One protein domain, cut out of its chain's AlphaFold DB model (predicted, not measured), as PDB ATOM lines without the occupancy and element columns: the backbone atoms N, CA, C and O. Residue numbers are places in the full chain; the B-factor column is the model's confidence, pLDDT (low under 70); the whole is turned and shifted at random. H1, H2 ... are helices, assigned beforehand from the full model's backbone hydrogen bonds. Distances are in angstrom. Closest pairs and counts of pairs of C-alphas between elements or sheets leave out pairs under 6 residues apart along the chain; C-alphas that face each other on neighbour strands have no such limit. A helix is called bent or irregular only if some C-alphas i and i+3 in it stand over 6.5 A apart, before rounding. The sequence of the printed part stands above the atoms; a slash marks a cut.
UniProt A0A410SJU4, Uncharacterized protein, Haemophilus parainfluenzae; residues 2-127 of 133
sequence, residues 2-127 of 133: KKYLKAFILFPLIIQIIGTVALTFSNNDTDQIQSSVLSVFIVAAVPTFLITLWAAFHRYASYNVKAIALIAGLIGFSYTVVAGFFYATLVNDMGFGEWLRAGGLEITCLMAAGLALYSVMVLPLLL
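AT A GLANCE: This is residues 2 to 127 of the 133 residues of an uncharacterized protein of Haemophilus parainfluenzae (UniProt A0A410SJU4). Two helical hairpins, H1 with the bent H2 and H3 with H4, come together towards one end and spread apart towards the other, like an open V. H3 and H4 pack closely side by side as one arm; in the other arm H1 runs beside H2, whose second part, H2b, packs on H3, while the tip made by the end of H1 and the start of H2a points away from H3 and H4. The printed part has 126 residues with four named helices, in the order H1, H2, H3, H4, and no named strand; its class is all helix. It is compact, with a radius of gyration of the C-alphas of 15.3 A, and spans 43 by 33 by 19 A.

IN THESE COORDINATES: H1, residues 2 to 26, begins at C-alpha 2 (-31.956, 55.629, -28.241) and is 37.3 A long; it is irregular, but only just, with C-alphas 3 and 6 6.9 A apart. H2, residues 30 to 57, was assigned as one helix by its hydrogen bonds but is bent: C-alphas 43 and 46 are 6.5 A apart. Its arms are H2a, residues 30 to 43, 20.0 A long, and H2b, residues 46 to 57, 16.5 A long, at a shallow tilt of 31 degrees. H3, residues 65 to 90, is 36.7 A long and begins at C-alpha 65 (-26.904, 74.817, -35.617). H4, residues 96 to 126, is 36.5 A long and irregular, with C-alphas 102 and 105 8.1 A apart and a kink of 73 degrees near residue 103; it ends at C-alpha 126 (-29.861, 62.951, -37.675).

HOW THE PARTS SIT: H1 and H2a form a hairpin at a steep tilt of 39 degrees; they touch, with residues 16 to 24 of H1 alone, closest at the C-alphas of Thr 20 and Val 37, 5.4 A apart. Residues 4 to 15 of H1 alone touch H2b, closest at the C-alphas of Pro 12 and Thr 48, 5.3 A apart, at a shallow tilt of 16 degrees, opposite ways. H2b and H3 form a hairpin at a steep tilt of 39 degrees; residues 68 to 79 of H3 alone touch H2b, and the closest C-alphas, of Ile 51 and Ala 72, are 5.7 A apart. H3 and H4 form a hairpin with 46 pairs of C-alphas within 8 A, the closest those of Gly 73 and Ala 112, 4.3 A apart, at a shallow tilt of 33 degrees, only just short of steep. Residues 122 to 126 of H4 alone touch residues 4 to 11 of H1, closest at the C-alphas of Ala 7 and Leu 126, 4.9 A apart. H1 and H3 are apart, and so are H2a and H4. In H2b and H3 every O i to N i+4 pair is within hydrogen-bond range; in H1 it is 18 of 21, in H2a 8 of 10 and in H4 21 of 27.

THE WHOLE: The two C-alphas farthest apart, those of Lys 2 and Glu 98, are 45.0 A apart, and those of Lys 2 and Leu 127 are 11.1 A apart. The printed part has no cut. The links H1 to H2 and H3 to H4 are tight, and H2 to H3 is short. Mean pLDDT of the printed part is 80.8, with residues 2 to 3, 27 to 36, 61 and 63 under 70.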
ATOM      1  N   LYS A   2     -31.285  56.216 -27.047       64.62
ATOM      2  CA  LYS A   2     -31.956  55.629 -28.241       64.62
ATOM      3  C   LYS A   2     -32.231  56.623 -29.389       64.62
ATOM      4  O   LYS A   2     -31.964  56.296 -30.536       64.62
ATOM      5  N   LYS A   3     -32.681  57.851 -29.085       69.19
ATOM      6  CA  LYS A   3     -32.959  58.897 -30.095       69.19
ATOM      7  C   LYS A   3     -31.708  59.429 -30.824       69.19
ATOM      8  O   LYS A   3     -31.839  59.931 -31.928       69.19
ATOM      9  N   TYR A   4     -30.518  59.296 -30.231       72.19
ATOM     10  CA  TYR A   4     -29.243  59.773 -30.792       72.19
ATOM     11  C   TYR A   4     -28.414  58.651 -31.431       72.19
ATOM     12  O   TYR A   4     -27.469  58.936 -32.157       72.19
ATOM     13  N   LEU A   5     -28.770  57.382 -31.191       74.94
ATOM     14  CA  LEU A   5     -28.042  56.211 -31.694       74.94
ATOM     15  C   LEU A   5     -27.901  56.235 -33.222       74.94
ATOM     16  O   LEU A   5     -26.852  55.900 -33.763       74.94
ATOM     17  N   LYS A   6     -28.951  56.694 -33.909       79.25
ATOM     18  CA  LYS A   6     -28.948  56.849 -35.362       79.25
ATOM     19  C   LYS A   6     -27.882  57.851 -35.819       79.25
ATOM     20  O   LYS A   6     -27.146  57.545 -36.747       79.25
ATOM     21  N   ALA A   7     -27.764  58.999 -35.149       79.19
ATOM     22  CA  ALA A   7     -26.725  59.982 -35.443       79.19
ATOM     23  C   ALA A   7     -25.328  59.421 -35.159       79.19
ATOM     24  O   ALA A   7     -24.446  59.548 -35.998       79.19
ATOM     25  N   PHE A   8     -25.161  58.746 -34.017       78.38
ATOM     26  CA  PHE A   8     -23.889  58.157 -33.584       78.38
ATOM     27  C   PHE A   8     -23.261  57.210 -34.594       78.38
ATOM     28  O   PHE A   8     -22.041  57.145 -34.681       78.38
ATOM     29  N   ILE A   9     -24.090  56.453 -35.306       80.62
ATOM     30  CA  ILE A   9     -23.622  55.467 -36.273       80.62
ATOM     31  C   ILE A   9     -23.594  56.089 -37.667       80.62
ATOM     32  O   ILE A   9     -22.581  56.001 -38.350       80.62
ATOM     33  N   LEU A  10     -24.670  56.758 -38.094       83.31
ATOM     34  CA  LEU A  10     -24.771  57.244 -39.472       83.31
ATOM     35  C   LEU A  10     -23.832  58.406 -39.773       83.31
ATOM     36  O   LEU A  10     -23.287  58.444 -40.865       83.31
ATOM     37  N   PHE A  11     -23.626  59.341 -38.848       81.88
ATOM     38  CA  PHE A  11     -22.782  60.510 -39.108       81.88
ATOM     39  C   PHE A  11     -21.315  60.121 -39.400       81.88
ATOM     40  O   PHE A  11     -20.823  60.472 -40.474       81.88
ATOM     41  N   PRO A  12     -20.629  59.324 -38.552       82.88
ATOM     42  CA  PRO A  12     -19.288  58.831 -38.870       82.88
ATOM     43  C   PRO A  12     -19.268  57.814 -40.022       82.88
ATOM     44  O   PRO A  12     -18.296  57.762 -40.767       82.88
ATOM     45  N   LEU A  13     -20.330  57.027 -40.226       85.31
ATOM     46  CA  LEU A  13     -20.392  56.085 -41.349       85.31
ATOM     47  C   LEU A  13     -20.487  56.806 -42.702       85.31
ATOM     48  O   LEU A  13     -19.810  56.425 -43.653       85.31
ATOM     49  N   ILE A  14     -21.307  57.855 -42.805       84.44
ATOM     50  CA  ILE A  14     -21.472  58.609 -44.052       84.44
ATOM     51  C   ILE A  14     -20.151  59.292 -44.425       84.44
ATOM     52  O   ILE A  14     -19.728  59.175 -45.574       84.44
ATOM     53  N   ILE A  15     -19.466  59.945 -43.477       83.25
ATOM     54  CA  ILE A  15     -18.163  60.564 -43.771       83.25
ATOM     55  C   ILE A  15     -17.104  59.511 -44.125       83.25
ATOM     56  O   ILE A  15     -16.299  59.750 -45.020       83.25
ATOM     57  N   GLN A  16     -17.145  58.331 -43.493       83.50
ATOM     58  CA  GLN A  16     -16.245  57.223 -43.810       83.50
ATOM     59  C   GLN A  16     -16.419  56.763 -45.257       83.50
ATOM     60  O   GLN A  16     -15.433  56.605 -45.974       83.50
ATOM     61  N   ILE A  17     -17.665  56.562 -45.694       84.81
ATOM     62  CA  ILE A  17     -17.974  56.139 -47.063       84.81
ATOM     63  C   ILE A  17     -17.525  57.217 -48.050       84.81
ATOM     64  O   ILE A  17     -16.801  56.906 -48.992       84.81
ATOM     65  N   ILE A  18     -17.893  58.482 -47.816       84.06
ATOM     66  CA  ILE A  18     -17.527  59.595 -48.704       84.06
ATOM     67  C   ILE A  18     -16.005  59.730 -48.813       84.06
ATOM     68  O   ILE A  18     -15.479  59.796 -49.922       84.06
ATOM     69  N   GLY A  19     -15.291  59.737 -47.684       79.81
ATOM     70  CA  GLY A  19     -13.835  59.875 -47.668       79.81
ATOM     71  C   GLY A  19     -13.127  58.692 -48.327       79.81
ATOM     72  O   GLY A  19     -12.193  58.887 -49.101       79.81
ATOM     73  N   THR A  20     -13.612  57.470 -48.099       80.81
ATOM     74  CA  THR A  20     -13.055  56.265 -48.731       80.81
ATOM     75  C   THR A  20     -13.246  56.298 -50.245       80.81
ATOM     76  O   THR A  20     -12.306  56.027 -50.990       80.81
ATOM     77  N   VAL A  21     -14.443  56.663 -50.715       81.88
ATOM     78  CA  VAL A  21     -14.739  56.785 -52.149       81.88
ATOM     79  C   VAL A  21     -13.862  57.862 -52.787       81.88
ATOM     80  O   VAL A  21     -13.244  57.605 -53.817       81.88
ATOM     81  N   ALA A  22     -13.745  59.033 -52.156       80.31
ATOM     82  CA  ALA A  22     -12.905  60.123 -52.649       80.31
ATOM     83  C   ALA A  22     -11.432  59.705 -52.795       80.31
ATOM     84  O   ALA A  22     -10.819  59.979 -53.825       80.31
ATOM     85  N   LEU A  23     -10.877  58.987 -51.811       75.69
ATOM     86  CA  LEU A  23      -9.502  58.487 -51.896       75.69
ATOM     87  C   LEU A  23      -9.336  57.356 -52.913       75.69
ATOM     88  O   LEU A  23      -8.301  57.283 -53.561       75.69
ATOM     89  N   THR A  24     -10.352  56.514 -53.105       74.69
ATOM     90  CA  THR A  24     -10.318  55.445 -54.119       74.69
ATOM     91  C   THR A  24     -10.285  56.016 -55.538       74.69
ATOM     92  O   THR A  24      -9.618  55.465 -56.400       74.69
ATOM     93  N   PHE A  25     -10.954  57.145 -55.791       75.81
ATOM     94  CA  PHE A  25     -10.827  57.848 -57.075       75.81
ATOM     95  C   PHE A  25      -9.486  58.571 -57.245       75.81
ATOM     96  O   PHE A  25      -9.092  58.858 -58.372       75.81
ATOM     97  N   SER A  26      -8.802  58.890 -56.144       73.19
ATOM     98  CA  SER A  26      -7.510  59.577 -56.172       73.19
ATOM     99  C   SER A  26      -6.322  58.615 -56.273       73.19
ATOM    100  O   SER A  26      -5.269  59.018 -56.760       73.19
ATOM    101  N   ASN A  27      -6.475  57.374 -55.806       69.81
ATOM    102  CA  ASN A  27      -5.407  56.382 -55.726       69.81
ATOM    103  C   ASN A  27      -5.698  55.221 -56.682       69.81
ATOM    104  O   ASN A  27      -6.711  54.540 -56.548       69.81
ATOM    105  N   ASN A  28      -4.787  54.972 -57.625       64.50
ATOM    106  CA  ASN A  28      -4.934  53.902 -58.618       64.50
ATOM    107  C   ASN A  28      -4.451  52.523 -58.125       64.50
ATOM    108  O   ASN A  28      -4.701  51.529 -58.804       64.50
ATOM    109  N   ASP A  29      -3.792  52.445 -56.963       66.75
ATOM    110  CA  ASP A  29      -3.208  51.206 -56.435       66.75
ATOM    111  C   ASP A  29      -4.053  50.586 -55.315       66.75
ATOM    112  O   ASP A  29      -4.392  51.229 -54.319       66.75
ATOM    113  N   THR A  30      -4.347  49.290 -55.439       62.66
ATOM    114  CA  THR A  30      -5.232  48.549 -54.525       62.66
ATOM    115  C   THR A  30      -4.704  48.432 -53.096       62.66
ATOM    116  O   THR A  30      -5.497  48.475 -52.153       62.66
ATOM    117  N   ASP A  31      -3.387  48.358 -52.902       61.81
ATOM    118  CA  ASP A  31      -2.775  48.289 -51.564       61.81
ATOM    119  C   ASP A  31      -2.867  49.635 -50.825       61.81
ATOM    120  O   ASP A  31      -3.018  49.695 -49.600       61.81
ATOM    121  N   GLN A  32      -2.892  50.738 -51.577       62.12
ATOM    122  CA  GLN A  32      -3.147  52.070 -51.037       62.12
ATOM    123  C   GLN A  32      -4.601  52.251 -50.598       62.12
ATOM    124  O   GLN A  32      -4.853  53.059 -49.701       62.12
ATOM    125  N   ILE A  33      -5.559  51.500 -51.154       62.91
ATOM    126  CA  ILE A  33      -6.978  51.603 -50.779       62.91
ATOM    127  C   ILE A  33      -7.187  51.160 -49.326       62.91
ATOM    128  O   ILE A  33      -7.867  51.856 -48.575       62.91
ATOM    129  N   GLN A  34      -6.570  50.060 -48.879       62.38
ATOM    130  CA  GLN A  34      -6.700  49.607 -47.483       62.38
ATOM    131  C   GLN A  34      -6.107  50.616 -46.490       62.38
ATOM    132  O   GLN A  34      -6.740  50.942 -45.483       62.38
ATOM    133  N   SER A  35      -4.930  51.163 -46.804       66.50
ATOM    134  CA  SER A  35      -4.321  52.244 -46.021       66.50
ATOM    135  C   SER A  35      -5.203  53.505 -46.012       66.50
ATOM    136  O   SER A  35      -5.388  54.135 -44.970       66.50
ATOM    137  N   SER A  36      -5.840  53.819 -47.145       69.38
ATOM    138  CA  SER A  36      -6.754  54.957 -47.312       69.38
ATOM    139  C   SER A  36      -8.043  54.823 -46.495       69.38
ATOM    140  O   SER A  36      -8.521  55.795 -45.920       69.38
ATOM    141  N   VAL A  37      -8.615  53.620 -46.388       74.19
ATOM    142  CA  VAL A  37      -9.797  53.373 -45.540       74.19
ATOM    143  C   VAL A  37      -9.468  53.663 -44.076       74.19
ATOM    144  O   VAL A  37     -10.244  54.314 -43.370       74.19
ATOM    145  N   LEU A  38      -8.309  53.181 -43.623       72.75
ATOM    146  CA  LEU A  38      -7.854  53.315 -42.243       72.75
ATOM    147  C   LEU A  38      -7.510  54.778 -41.918       72.75
ATOM    148  O   LEU A  38      -7.874  55.278 -40.854       72.75
ATOM    149  N   SER A  39      -6.900  55.497 -42.864       71.75
ATOM    150  CA  SER A  39      -6.616  56.925 -42.710       71.75
ATOM    151  C   SER A  39      -7.897  57.762 -42.636       71.75
ATOM    152  O   SER A  39      -8.015  58.593 -41.739       71.75
ATOM    153  N   VAL A  40      -8.902  57.498 -43.480       76.38
ATOM    154  CA  VAL A  40     -10.211  58.182 -43.423       76.38
ATOM    155  C   VAL A  40     -10.928  57.895 -42.107       76.38
ATOM    156  O   VAL A  40     -11.541  58.794 -41.527       76.38
ATOM    157  N   PHE A  41     -10.801  56.673 -41.589       78.81
ATOM    158  CA  PHE A  41     -11.398  56.305 -40.311       78.81
ATOM    159  C   PHE A  41     -10.827  57.128 -39.161       78.81
ATOM    160  O   PHE A  41     -11.577  57.723 -38.387       78.81
ATOM    161  N   ILE A  42      -9.503  57.224 -39.088       76.31
ATOM    162  CA  ILE A  42      -8.824  57.995 -38.048       76.31
ATOM    163  C   ILE A  42      -9.091  59.493 -38.248       76.31
ATOM    164  O   ILE A  42      -9.570  60.166 -37.341       76.31
ATOM    165  N   VAL A  43      -8.849  60.017 -39.447       74.38
ATOM    166  CA  VAL A  43      -8.827  61.463 -39.703       74.38
ATOM    167  C   VAL A  43     -10.221  62.081 -39.774       74.38
ATOM    168  O   VAL A  43     -10.394  63.222 -39.355       74.38
ATOM    169  N   ALA A  44     -11.219  61.355 -40.278       76.44
ATOM    170  CA  ALA A  44     -12.567  61.883 -40.460       76.44
ATOM    171  C   ALA A  44     -13.586  61.211 -39.532       76.44
ATOM    172  O   ALA A  44     -14.317  61.914 -38.832       76.44
ATOM    173  N   ALA A  45     -13.651  59.877 -39.469       81.25
ATOM    174  CA  ALA A  45     -14.720  59.204 -38.724       81.25
ATOM    175  C   ALA A  45     -14.615  59.409 -37.201       81.25
ATOM    176  O   ALA A  45     -15.637  59.644 -36.553       81.25
ATOM    177  N   VAL A  46     -13.407  59.402 -36.624       82.50
ATOM    178  CA  VAL A  46     -13.191  59.648 -35.183       82.50
ATOM    179  C   VAL A  46     -13.623  61.059 -34.747       82.50
ATOM    180  O   VAL A  46     -14.451  61.151 -33.835       82.50
ATOM    181  N   PRO A  47     -13.161  62.167 -35.360       81.25
ATOM    182  CA  PRO A  47     -13.632  63.499 -34.969       81.25
ATOM    183  C   PRO A  47     -15.138  63.675 -35.191       81.25
ATOM    184  O   PRO A  47     -15.833  64.233 -34.344       81.25
ATOM    185  N   THR A  48     -15.681  63.102 -36.262       82.19
ATOM    186  CA  THR A  48     -17.125  63.076 -36.547       82.19
ATOM    187  C   THR A  48     -17.910  62.333 -35.454       82.19
ATOM    188  O   THR A  48     -18.956  62.798 -34.989       82.19
ATOM    189  N   PHE A  49     -17.375  61.220 -34.950       83.62
ATOM    190  CA  PHE A  49     -17.930  60.509 -33.802       83.62
ATOM    191  C   PHE A  49     -17.879  61.353 -32.519       83.62
ATOM    192  O   PHE A  49     -18.890  61.446 -31.821       83.62
ATOM    193  N   LEU A  50     -16.762  62.036 -32.238       84.00
ATOM    194  CA  LEU A  50     -16.616  62.925 -31.074       84.00
ATOM    195  C   LEU A  50     -17.628  64.080 -31.089       84.00
ATOM    196  O   LEU A  50     -18.227  64.389 -30.058       84.00
ATOM    197  N   ILE A  51     -17.888  64.669 -32.260       83.81
ATOM    198  CA  ILE A  51     -18.917  65.707 -32.442       83.81
ATOM    199  C   ILE A  51     -20.298  65.161 -32.074       83.81
ATOM    200  O   ILE A  51     -21.068  65.798 -31.350       83.81
ATOM    201  N   THR A  52     -20.608  63.953 -32.540       80.00
ATOM    202  CA  THR A  52     -21.897  63.308 -32.264       80.00
ATOM    203  C   THR A  52     -22.049  62.935 -30.793       80.00
ATOM    204  O   THR A  52     -23.125  63.110 -30.217       80.00
ATOM    205  N   LEU A  53     -20.963  62.464 -30.176       83.44
ATOM    206  CA  LEU A  53     -20.881  62.148 -28.755       83.44
ATOM    207  C   LEU A  53     -21.158  63.388 -27.912       83.44
ATOM    208  O   LEU A  53     -22.036  63.363 -27.046       83.44
ATOM    209  N   TRP A  54     -20.480  64.491 -28.225       82.81
ATOM    210  CA  TRP A  54     -20.709  65.770 -27.570       82.81
ATOM    211  C   TRP A  54     -22.165  66.223 -27.712       82.81
ATOM    212  O   TRP A  54     -22.785  66.650 -26.731       82.81
ATOM    213  N   ALA A  55     -22.737  66.074 -28.910       81.25
ATOM    214  CA  ALA A  55     -24.116  66.455 -29.172       81.25
ATOM    215  C   ALA A  55     -25.149  65.616 -28.423       81.25
ATOM    216  O   ALA A  55     -26.164  66.152 -27.971       81.25
ATOM    217  N   ALA A  56     -24.879  64.330 -28.229       79.19
ATOM    218  CA  ALA A  56     -25.721  63.471 -27.418       79.19
ATOM    219  C   ALA A  56     -25.637  63.814 -25.922       79.19
ATOM    220  O   ALA A  56     -26.679  63.873 -25.267       79.19
ATOM    221  N   PHE A  57     -24.437  64.079 -25.388       80.44
ATOM    222  CA  PHE A  57     -24.249  64.462 -23.981       80.44
ATOM    223  C   PHE A  57     -24.959  65.772 -23.635       80.44
ATOM    224  O   PHE A  57     -25.658  65.851 -22.630       80.44
ATOM    225  N   HIS A  58     -24.853  66.774 -24.507       77.38
ATOM    226  CA  HIS A  58     -25.473  68.085 -24.296       77.38
ATOM    227  C   HIS A  58     -26.933  68.150 -24.757       77.38
ATOM    228  O   HIS A  58     -27.533  69.225 -24.771       77.38
ATOM    229  N   ARG A  59     -27.514  67.002 -25.138       73.19
ATOM    230  CA  ARG A  59     -28.897  66.872 -25.618       73.19
ATOM    231  C   ARG A  59     -29.213  67.903 -26.709       73.19
ATOM    232  O   ARG A  59     -30.293  68.499 -26.712       73.19
ATOM    233  N   TYR A  60     -28.267  68.128 -27.630       72.25
ATOM    234  CA  TYR A  60     -28.474  69.058 -28.735       72.25
ATOM    235  C   TYR A  60     -29.702  68.625 -29.540       72.25
ATOM    236  O   TYR A  60     -29.914  67.442 -29.817       72.25
ATOM    237  N   ALA A  61     -30.527  69.610 -29.874       69.44
ATOM    238  CA  ALA A  61     -31.640  69.463 -30.794       69.44
ATOM    239  C   ALA A  61     -31.253  70.075 -32.143       69.44
ATOM    240  O   ALA A  61     -30.334  70.899 -32.218       69.44
ATOM    241  N   SER A  62     -31.964  69.686 -33.199       70.81
ATOM    242  CA  SER A  62     -31.640  70.040 -34.589       70.81
ATOM    243  C   SER A  62     -31.513  71.550 -34.860       70.81
ATOM    244  O   SER A  62     -30.837  71.942 -35.805       70.81
ATOM    245  N   TYR A  63     -32.109  72.413 -34.032       69.19
ATOM    246  CA  TYR A  63     -32.083  73.871 -34.198       69.19
ATOM    247  C   TYR A  63     -30.831  74.566 -33.627       69.19
ATOM    248  O   TYR A  63     -30.596  75.739 -33.914       69.19
ATOM    249  N   ASN A  64     -29.982  73.869 -32.861       79.81
ATOM    250  CA  ASN A  64     -28.771  74.445 -32.256       79.81
ATOM    251  C   ASN A  64     -27.575  74.493 -33.235       79.81
ATOM    252  O   ASN A  64     -26.439  74.189 -32.877       79.81
ATOM    253  N   VAL A  65     -27.833  74.904 -34.478       77.56
ATOM    254  CA  VAL A  65     -26.904  74.817 -35.617       77.56
ATOM    255  C   VAL A  65     -25.605  75.599 -35.389       77.56
ATOM    256  O   VAL A  65     -24.527  75.088 -35.671       77.56
ATOM    257  N   LYS A  66     -25.681  76.808 -34.813       81.38
ATOM    258  CA  LYS A  66     -24.494  77.643 -34.537       81.38
ATOM    259  C   LYS A  66     -23.536  76.986 -33.537       81.38
ATOM    260  O   LYS A  66     -22.327  77.015 -33.730       81.38
ATOM    261  N   ALA A  67     -24.086  76.384 -32.482       81.12
ATOM    262  CA  ALA A  67     -23.294  75.699 -31.464       81.12
ATOM    263  C   ALA A  67     -22.677  74.409 -32.023       81.12
ATOM    264  O   ALA A  67     -21.499  74.151 -31.794       81.12
ATOM    265  N   ILE A  68     -23.450  73.648 -32.808       83.00
ATOM    266  CA  ILE A  68     -22.972  72.449 -33.507       83.00
ATOM    267  C   ILE A  68     -21.791  72.794 -34.420       83.00
ATOM    268  O   ILE A  68     -20.756  72.146 -34.318       83.00
ATOM    269  N   ALA A  69     -21.914  73.841 -35.242       84.56
ATOM    270  CA  ALA A  69     -20.858  74.275 -36.156       84.56
ATOM    271  C   ALA A  69     -19.565  74.643 -35.418       84.56
ATOM    272  O   ALA A  69     -18.482  74.216 -35.807       84.56
ATOM    273  N   LEU A  70     -19.687  75.423 -34.338       85.81
ATOM    274  CA  LEU A  70     -18.544  75.895 -33.561       85.81
ATOM    275  C   LEU A  70     -17.816  74.736 -32.877       85.81
ATOM    276  O   LEU A  70     -16.594  74.646 -32.951       85.81
ATOM    277  N   ILE A  71     -18.561  73.823 -32.254       85.94
ATOM    278  CA  ILE A  71     -17.984  72.646 -31.600       85.94
ATOM    279  C   ILE A  71     -17.376  71.690 -32.628       85.94
ATOM    280  O   ILE A  71     -16.301  71.151 -32.388       85.94
ATOM    281  N   ALA A  72     -18.021  71.503 -33.779       86.19
ATOM    282  CA  ALA A  72     -17.487  70.678 -34.853       86.19
ATOM    283  C   ALA A  72     -16.185  71.233 -35.426       86.19
ATOM    284  O   ALA A  72     -15.230  70.478 -35.598       86.19
ATOM    285  N   GLY A  73     -16.123  72.547 -35.647       84.69
ATOM    286  CA  GLY A  73     -14.894  73.219 -36.051       84.69
ATOM    287  C   GLY A  73     -13.796  73.084 -35.000       84.69
ATOM    288  O   GLY A  73     -12.669  72.749 -35.348       84.69
ATOM    289  N   LEU A  74     -14.122  73.267 -33.715       87.69
ATOM    290  CA  LEU A  74     -13.152  73.149 -32.626       87.69
ATOM    291  C   LEU A  74     -12.611  71.719 -32.496       87.69
ATOM    292  O   LEU A  74     -11.403  71.532 -32.423       87.69
ATOM    293  N   ILE A  75     -13.488  70.711 -32.519       88.19
ATOM    294  CA  ILE A  75     -13.085  69.300 -32.468       88.19
ATOM    295  C   ILE A  75     -12.252  68.945 -33.697       88.19
ATOM    296  O   ILE A  75     -11.203  68.328 -33.544       88.19
ATOM    297  N   GLY A  76     -12.681  69.358 -34.894       86.50
ATOM    298  CA  GLY A  76     -11.932  69.142 -36.129       86.50
ATOM    299  C   GLY A  76     -10.530  69.737 -36.056       86.50
ATOM    300  O   GLY A  76      -9.559  69.018 -36.253       86.50
ATOM    301  N   PHE A  77     -10.435  71.010 -35.668       87.12
ATOM    302  CA  PHE A  77      -9.176  71.734 -35.515       87.12
ATOM    303  C   PHE A  77      -8.256  71.070 -34.485       87.12
ATOM    304  O   PHE A  77      -7.117  70.717 -34.796       87.12
ATOM    305  N   SER A  78      -8.748  70.862 -33.259       88.00
ATOM    306  CA  SER A  78      -7.968  70.265 -32.175       88.00
ATOM    307  C   SER A  78      -7.505  68.855 -32.521       88.00
ATOM    308  O   SER A  78      -6.354  68.513 -32.258       88.00
ATOM    309  N   TYR A  79      -8.368  68.052 -33.147       87.62
ATOM    310  CA  TYR A  79      -8.019  66.700 -33.560       87.62
ATOM    311  C   TYR A  79      -6.886  66.707 -34.589       87.62
ATOM    312  O   TYR A  79      -5.902  65.993 -34.409       87.62
ATOM    313  N   THR A  80      -6.968  67.549 -35.624       86.31
ATOM    314  CA  THR A  80      -5.915  67.632 -36.645       86.31
ATOM    315  C   THR A  80      -4.604  68.198 -36.126       86.31
ATOM    316  O   THR A  80      -3.554  67.750 -36.570       86.31
ATOM    317  N   VAL A  81      -4.630  69.114 -35.152       87.00
ATOM    318  CA  VAL A  81      -3.405  69.605 -34.502       87.00
ATOM    319  C   VAL A  81      -2.708  68.477 -33.743       87.00
ATOM    320  O   VAL A  81      -1.506  68.279 -33.901       87.00
ATOM    321  N   VAL A  82      -3.459  67.709 -32.948       88.19
ATOM    322  CA  VAL A  82      -2.907  66.584 -32.177       88.19
ATOM    323  C   VAL A  82      -2.413  65.477 -33.109       88.19
ATOM    324  O   VAL A  82      -1.293  64.996 -32.953       88.19
ATOM    325  N   ALA A  83      -3.208  65.102 -34.113       86.31
ATOM    326  CA  ALA A  83      -2.818  64.104 -35.105       86.31
ATOM    327  C   ALA A  83      -1.592  64.554 -35.915       86.31
ATOM    328  O   ALA A  83      -0.676  63.762 -36.128       86.31
ATOM    329  N   GLY A  84      -1.543  65.827 -36.310       85.31
ATOM    330  CA  GLY A  84      -0.418  66.435 -37.014       85.31
ATOM    331  C   GLY A  84       0.862  66.430 -36.190       85.31
ATOM    332  O   GLY A  84       1.915  66.085 -36.716       85.31
ATOM    333  N   PHE A  85       0.775  66.714 -34.887       86.12
ATOM    334  CA  PHE A  85       1.907  66.599 -33.967       86.12
ATOM    335  C   PHE A  85       2.457  65.169 -33.922       86.12
ATOM    336  O   PHE A  85       3.648  64.961 -34.144       86.12
ATOM    337  N   PHE A  86       1.596  64.171 -33.706       85.62
ATOM    338  CA  PHE A  86       2.031  62.774 -33.686       85.62
ATOM    339  C   PHE A  86       2.596  62.321 -35.032       85.62
ATOM    340  O   PHE A  86       3.609  61.634 -35.060       85.62
ATOM    341  N   TYR A  87       1.987  62.722 -36.146       83.31
ATOM    342  CA  TYR A  87       2.488  62.397 -37.477       83.31
ATOM    343  C   TYR A  87       3.863  63.024 -37.743       83.31
ATOM    344  O   TYR A  87       4.778  62.351 -38.213       83.31
ATOM    345  N   ALA A  88       4.028  64.301 -37.400       84.56
ATOM    346  CA  ALA A  88       5.286  65.019 -37.545       84.56
ATOM    347  C   ALA A  88       6.406  64.342 -36.744       84.56
ATOM    348  O   ALA A  88       7.452  64.025 -37.299       84.56
ATOM    349  N   THR A  89       6.154  64.063 -35.463       80.81
ATOM    350  CA  THR A  89       7.178  63.581 -34.531       80.81
ATOM    351  C   THR A  89       7.421  62.075 -34.605       80.81
ATOM    352  O   THR A  89       8.554  61.649 -34.451       80.81
ATOM    353  N   LEU A  90       6.389  61.253 -34.820       81.00
ATOM    354  CA  LEU A  90       6.522  59.788 -34.768       81.00
ATOM    355  C   LEU A  90       6.705  59.132 -36.137       81.00
ATOM    356  O   LEU A  90       7.154  57.991 -36.191       81.00
ATOM    357  N   VAL A  91       6.308  59.800 -37.225       81.38
ATOM    358  CA  VAL A  91       6.330  59.200 -38.571       81.38
ATOM    359  C   VAL A  91       7.381  59.848 -39.462       81.38
ATOM    360  O   VAL A  91       8.076  59.137 -40.179       81.38
ATOM    361  N   ASN A  92       7.504  61.176 -39.430       78.31
ATOM    362  CA  ASN A  92       8.409  61.910 -40.320       78.31
ATOM    363  C   ASN A  92       9.660  62.479 -39.641       78.31
ATOM    364  O   ASN A  92      10.441  63.139 -40.321       78.31
ATOM    365  N   ASP A  93       9.836  62.260 -38.334       83.06
ATOM    366  CA  ASP A  93      10.960  62.801 -37.551       83.06
ATOM    367  C   ASP A  93      11.170  64.321 -37.767       83.06
ATOM    368  O   ASP A  93      12.281  64.847 -37.727       83.06
ATOM    369  N   MET A  94      10.072  65.046 -38.022       87.62
ATOM    370  CA  MET A  94      10.062  66.480 -38.311       87.62
ATOM    371  C   MET A  94       9.525  67.279 -37.118       87.62
ATOM    372  O   MET A  94       8.670  66.824 -36.347       87.62
ATOM    373  N   GLY A  95       9.982  68.524 -36.977       86.81
ATOM    374  CA  GLY A  95       9.468  69.422 -35.944       86.81
ATOM    375  C   GLY A  95       8.015  69.828 -36.216       86.81
ATOM    376  O   GLY A  95       7.648  70.135 -37.346       86.81
ATOM    377  N   PHE A  96       7.177  69.932 -35.180       86.19
ATOM    378  CA  PHE A  96       5.778  70.366 -35.348       86.19
ATOM    379  C   PHE A  96       5.645  71.744 -36.027       86.19
ATOM    380  O   PHE A  96       4.762  71.958 -36.854       86.19
ATOM    381  N   GLY A  97       6.553  72.679 -35.724       86.75
ATOM    382  CA  GLY A  97       6.588  73.987 -36.389       86.75
ATOM    383  C   GLY A  97       6.971  73.914 -37.871       86.75
ATOM    384  O   GLY A  97       6.564  74.771 -38.651       86.75
ATOM    385  N   GLU A  98       7.731  72.896 -38.265       88.75
ATOM    386  CA  GLU A  98       8.072  72.621 -39.659       88.75
ATOM    387  C   GLU A  98       6.882  71.994 -40.388       88.75
ATOM    388  O   GLU A  98       6.495  72.486 -41.443       88.75
ATOM    389  N   TRP A  99       6.203  71.031 -39.758       89.56
ATOM    390  CA  TRP A  99       4.947  70.467 -40.259       89.56
ATOM    391  C   TRP A  99       3.874  71.540 -40.504       89.56
ATOM    392  O   TRP A  99       3.225  71.546 -41.550       89.56
ATOM    393  N   LEU A 100       3.720  72.493 -39.576       87.75
ATOM    394  CA  LEU A 100       2.783  73.611 -39.735       87.75
ATOM    395  C   LEU A 100       3.100  74.467 -40.964       87.75
ATOM    396  O   LEU A 100       2.179  74.874 -41.663       87.75
ATOM    397  N   ARG A 101       4.386  74.733 -41.231       87.19
ATOM    398  CA  ARG A 101       4.833  75.508 -42.402       87.19
ATOM    399  C   ARG A 101       4.765  74.710 -43.700       87.19
ATOM    400  O   ARG A 101       4.642  75.305 -44.762       87.19
ATOM    401  N   ALA A 102       4.837  73.386 -43.615       87.25
ATOM    402  CA  ALA A 102       4.774  72.473 -44.751       87.25
ATOM    403  C   ALA A 102       3.337  72.183 -45.234       87.25
ATOM    404  O   ALA A 102       3.126  71.227 -45.975       87.25
ATOM    405  N   GLY A 103       2.340  72.972 -44.815       85.12
ATOM    406  CA  GLY A 103       0.937  72.783 -45.206       85.12
ATOM    407  C   GLY A 103       0.029  72.238 -44.097       85.12
ATOM    408  O   GLY A 103      -1.176  72.071 -44.299       85.12
ATOM    409  N   GLY A 104       0.577  71.918 -42.916       86.25
ATOM    410  CA  GLY A 104      -0.191  71.340 -41.810       86.25
ATOM    411  C   GLY A 104      -1.276  72.273 -41.265       86.25
ATOM    412  O   GLY A 104      -2.353  71.813 -40.868       86.25
ATOM    413  N   LEU A 105      -1.035  73.589 -41.285       86.69
ATOM    414  CA  LEU A 105      -2.018  74.582 -40.845       86.69
ATOM    415  C   LEU A 105      -3.215  74.651 -41.803       86.69
ATOM    416  O   LEU A 105      -4.363  74.691 -41.363       86.69
ATOM    417  N   GLU A 106      -2.958  74.620 -43.105       88.38
ATOM    418  CA  GLU A 106      -3.964  74.633 -44.160       88.38
ATOM    419  C   GLU A 106      -4.846  73.390 -44.066       88.38
ATOM    420  O   GLU A 106      -6.071  73.509 -44.074       88.38
ATOM    421  N   ILE A 107      -4.240  72.212 -43.879       86.00
ATOM    422  CA  ILE A 107      -4.961  70.949 -43.670       86.00
ATOM    423  C   ILE A 107      -5.846  71.031 -42.422       86.00
ATOM    424  O   ILE A 107      -7.016  70.651 -42.461       86.00
ATOM    425  N   THR A 108      -5.310  71.570 -41.325       87.62
ATOM    426  CA  THR A 108      -6.032  71.742 -40.055       87.62
ATOM    427  C   THR A 108      -7.251  72.652 -40.227       87.62
ATOM    428  O   THR A 108      -8.365  72.301 -39.832       87.62
ATOM    429  N   CYS A 109      -7.071  73.812 -40.860       86.62
ATOM    430  CA  CYS A 109      -8.149  74.763 -41.122       86.62
ATOM    431  C   CYS A 109      -9.201  74.192 -42.080       86.62
ATOM    432  O   CYS A 109     -10.400  74.362 -41.851       86.62
ATOM    433  N   LEU A 110      -8.772  73.486 -43.128       87.19
ATOM    434  CA  LEU A 110      -9.664  72.885 -44.115       87.19
ATOM    435  C   LEU A 110     -10.484  71.746 -43.503       87.19
ATOM    436  O   LEU A 110     -11.681  71.646 -43.768       87.19
ATOM    437  N   MET A 111      -9.888  70.952 -42.611       85.88
ATOM    438  CA  MET A 111     -10.604  69.921 -41.862       85.88
ATOM    439  C   MET A 111     -11.601  70.522 -40.867       85.88
ATOM    440  O   MET A 111     -12.749  70.085 -40.805       85.88
ATOM    441  N   ALA A 112     -11.205  71.560 -40.127       87.50
ATOM    442  CA  ALA A 112     -12.097  72.270 -39.212       87.50
ATOM    443  C   ALA A 112     -13.303  72.875 -39.948       87.50
ATOM    444  O   ALA A 112     -14.446  72.696 -39.526       87.50
ATOM    445  N   ALA A 113     -13.063  73.542 -41.081       86.81
ATOM    446  CA  ALA A 113     -14.118  74.098 -41.923       86.81
ATOM    447  C   ALA A 113     -15.004  72.997 -42.526       86.81
ATOM    448  O   ALA A 113     -16.230  73.100 -42.476       86.81
ATOM    449  N   GLY A 114     -14.402  71.922 -43.041       86.00
ATOM    450  CA  GLY A 114     -15.114  70.781 -43.613       86.00
ATOM    451  C   GLY A 114     -16.038  70.107 -42.601       86.00
ATOM    452  O   GLY A 114     -17.219  69.915 -42.881       86.00
ATOM    453  N   LEU A 115     -15.544  69.827 -41.393       86.69
ATOM    454  CA  LEU A 115     -16.336  69.238 -40.312       86.69
ATOM    455  C   LEU A 115     -17.410  70.194 -39.795       86.69
ATOM    456  O   LEU A 115     -18.532  69.757 -39.535       86.69
ATOM    457  N   ALA A 116     -17.118  71.493 -39.689       86.81
ATOM    458  CA  ALA A 116     -18.117  72.491 -39.318       86.81
ATOM    459  C   ALA A 116     -19.267  72.523 -40.338       86.81
ATOM    460  O   ALA A 116     -20.428  72.377 -39.952       86.81
ATOM    461  N   LEU A 117     -18.960  72.618 -41.634       87.31
ATOM    462  CA  LEU A 117     -19.960  72.621 -42.706       87.31
ATOM    463  C   LEU A 117     -20.748  71.308 -42.752       87.31
ATOM    464  O   LEU A 117     -21.981  71.322 -42.768       87.31
ATOM    465  N   TYR A 118     -20.051  70.174 -42.698       84.56
ATOM    466  CA  TYR A 118     -20.669  68.851 -42.718       84.56
ATOM    467  C   TYR A 118     -21.590  68.634 -41.513       84.56
ATOM    468  O   TYR A 118     -22.705  68.126 -41.659       84.56
ATOM    469  N   SER A 119     -21.176  69.088 -40.327       84.25
ATOM    470  CA  SER A 119     -22.001  69.008 -39.125       84.25
ATOM    471  C   SER A 119     -23.284  69.818 -39.263       84.25
ATOM    472  O   SER A 119     -24.339  69.317 -38.907       84.25
ATOM    473  N   VAL A 120     -23.244  71.014 -39.851       86.19
ATOM    474  CA  VAL A 120     -24.436  71.852 -40.058       86.19
ATOM    475  C   VAL A 120     -25.404  71.240 -41.067       86.19
ATOM    476  O   VAL A 120     -26.615  71.376 -40.908       86.19
ATOM    477  N   MET A 121     -24.893  70.555 -42.087       85.38
ATOM    478  CA  MET A 121     -25.730  69.956 -43.127       85.38
ATOM    479  C   MET A 121     -26.344  68.625 -42.692       85.38
ATOM    480  O   MET A 121     -27.532  68.394 -42.907       85.38
ATOM    481  N   VAL A 122     -25.551  67.742 -42.083       82.75
ATOM    482  CA  VAL A 122     -25.954  66.345 -41.857       82.75
ATOM    483  C   VAL A 122     -26.376  66.091 -40.413       82.75
ATOM    484  O   VAL A 122     -27.331  65.348 -40.182       82.75
ATOM    485  N   LEU A 123     -25.743  66.727 -39.423       82.31
ATOM    486  CA  LEU A 123     -26.033  66.433 -38.018       82.31
ATOM    487  C   LEU A 123     -27.462  66.855 -37.607       82.31
ATOM    488  O   LEU A 123     -28.152  66.028 -37.010       82.31
ATOM    489  N   PRO A 124     -27.993  68.044 -37.968       81.00
ATOM    490  CA  PRO A 124     -29.391  68.405 -37.717       81.00
ATOM    491  C   PRO A 124     -30.429  67.445 -38.305       81.00
ATOM    492  O   PRO A 124     -31.507  67.317 -37.730       81.00
ATOM    493  N   LEU A 125     -30.117  66.764 -39.414       81.19
ATOM    494  CA  LEU A 125     -31.004  65.768 -40.030       81.19
ATOM    495  C   LEU A 125     -31.063  64.463 -39.223       81.19
ATOM    496  O   LEU A 125     -32.045  63.723 -39.299       81.19
ATOM    497  N   LEU A 126     -30.003  64.169 -38.469       82.25
ATOM    498  CA  LEU A 126     -29.861  62.951 -37.675       82.25
ATOM    499  C   LEU A 126     -30.233  63.152 -36.198       82.25
ATOM    500  O   LEU A 126     -30.568  62.181 -35.516       82.25
ATOM    501  N   LEU A 127     -30.170  64.390 -35.703       82.44
ATOM    502  CA  LEU A 127     -30.543  64.755 -34.339       82.44
ATOM    503  C   LEU A 127     -32.071  64.789 -34.149       82.44
ATOM    504  O   LEU A 127     -32.825  65.064 -35.084       82.44
TER     505      LEU A 127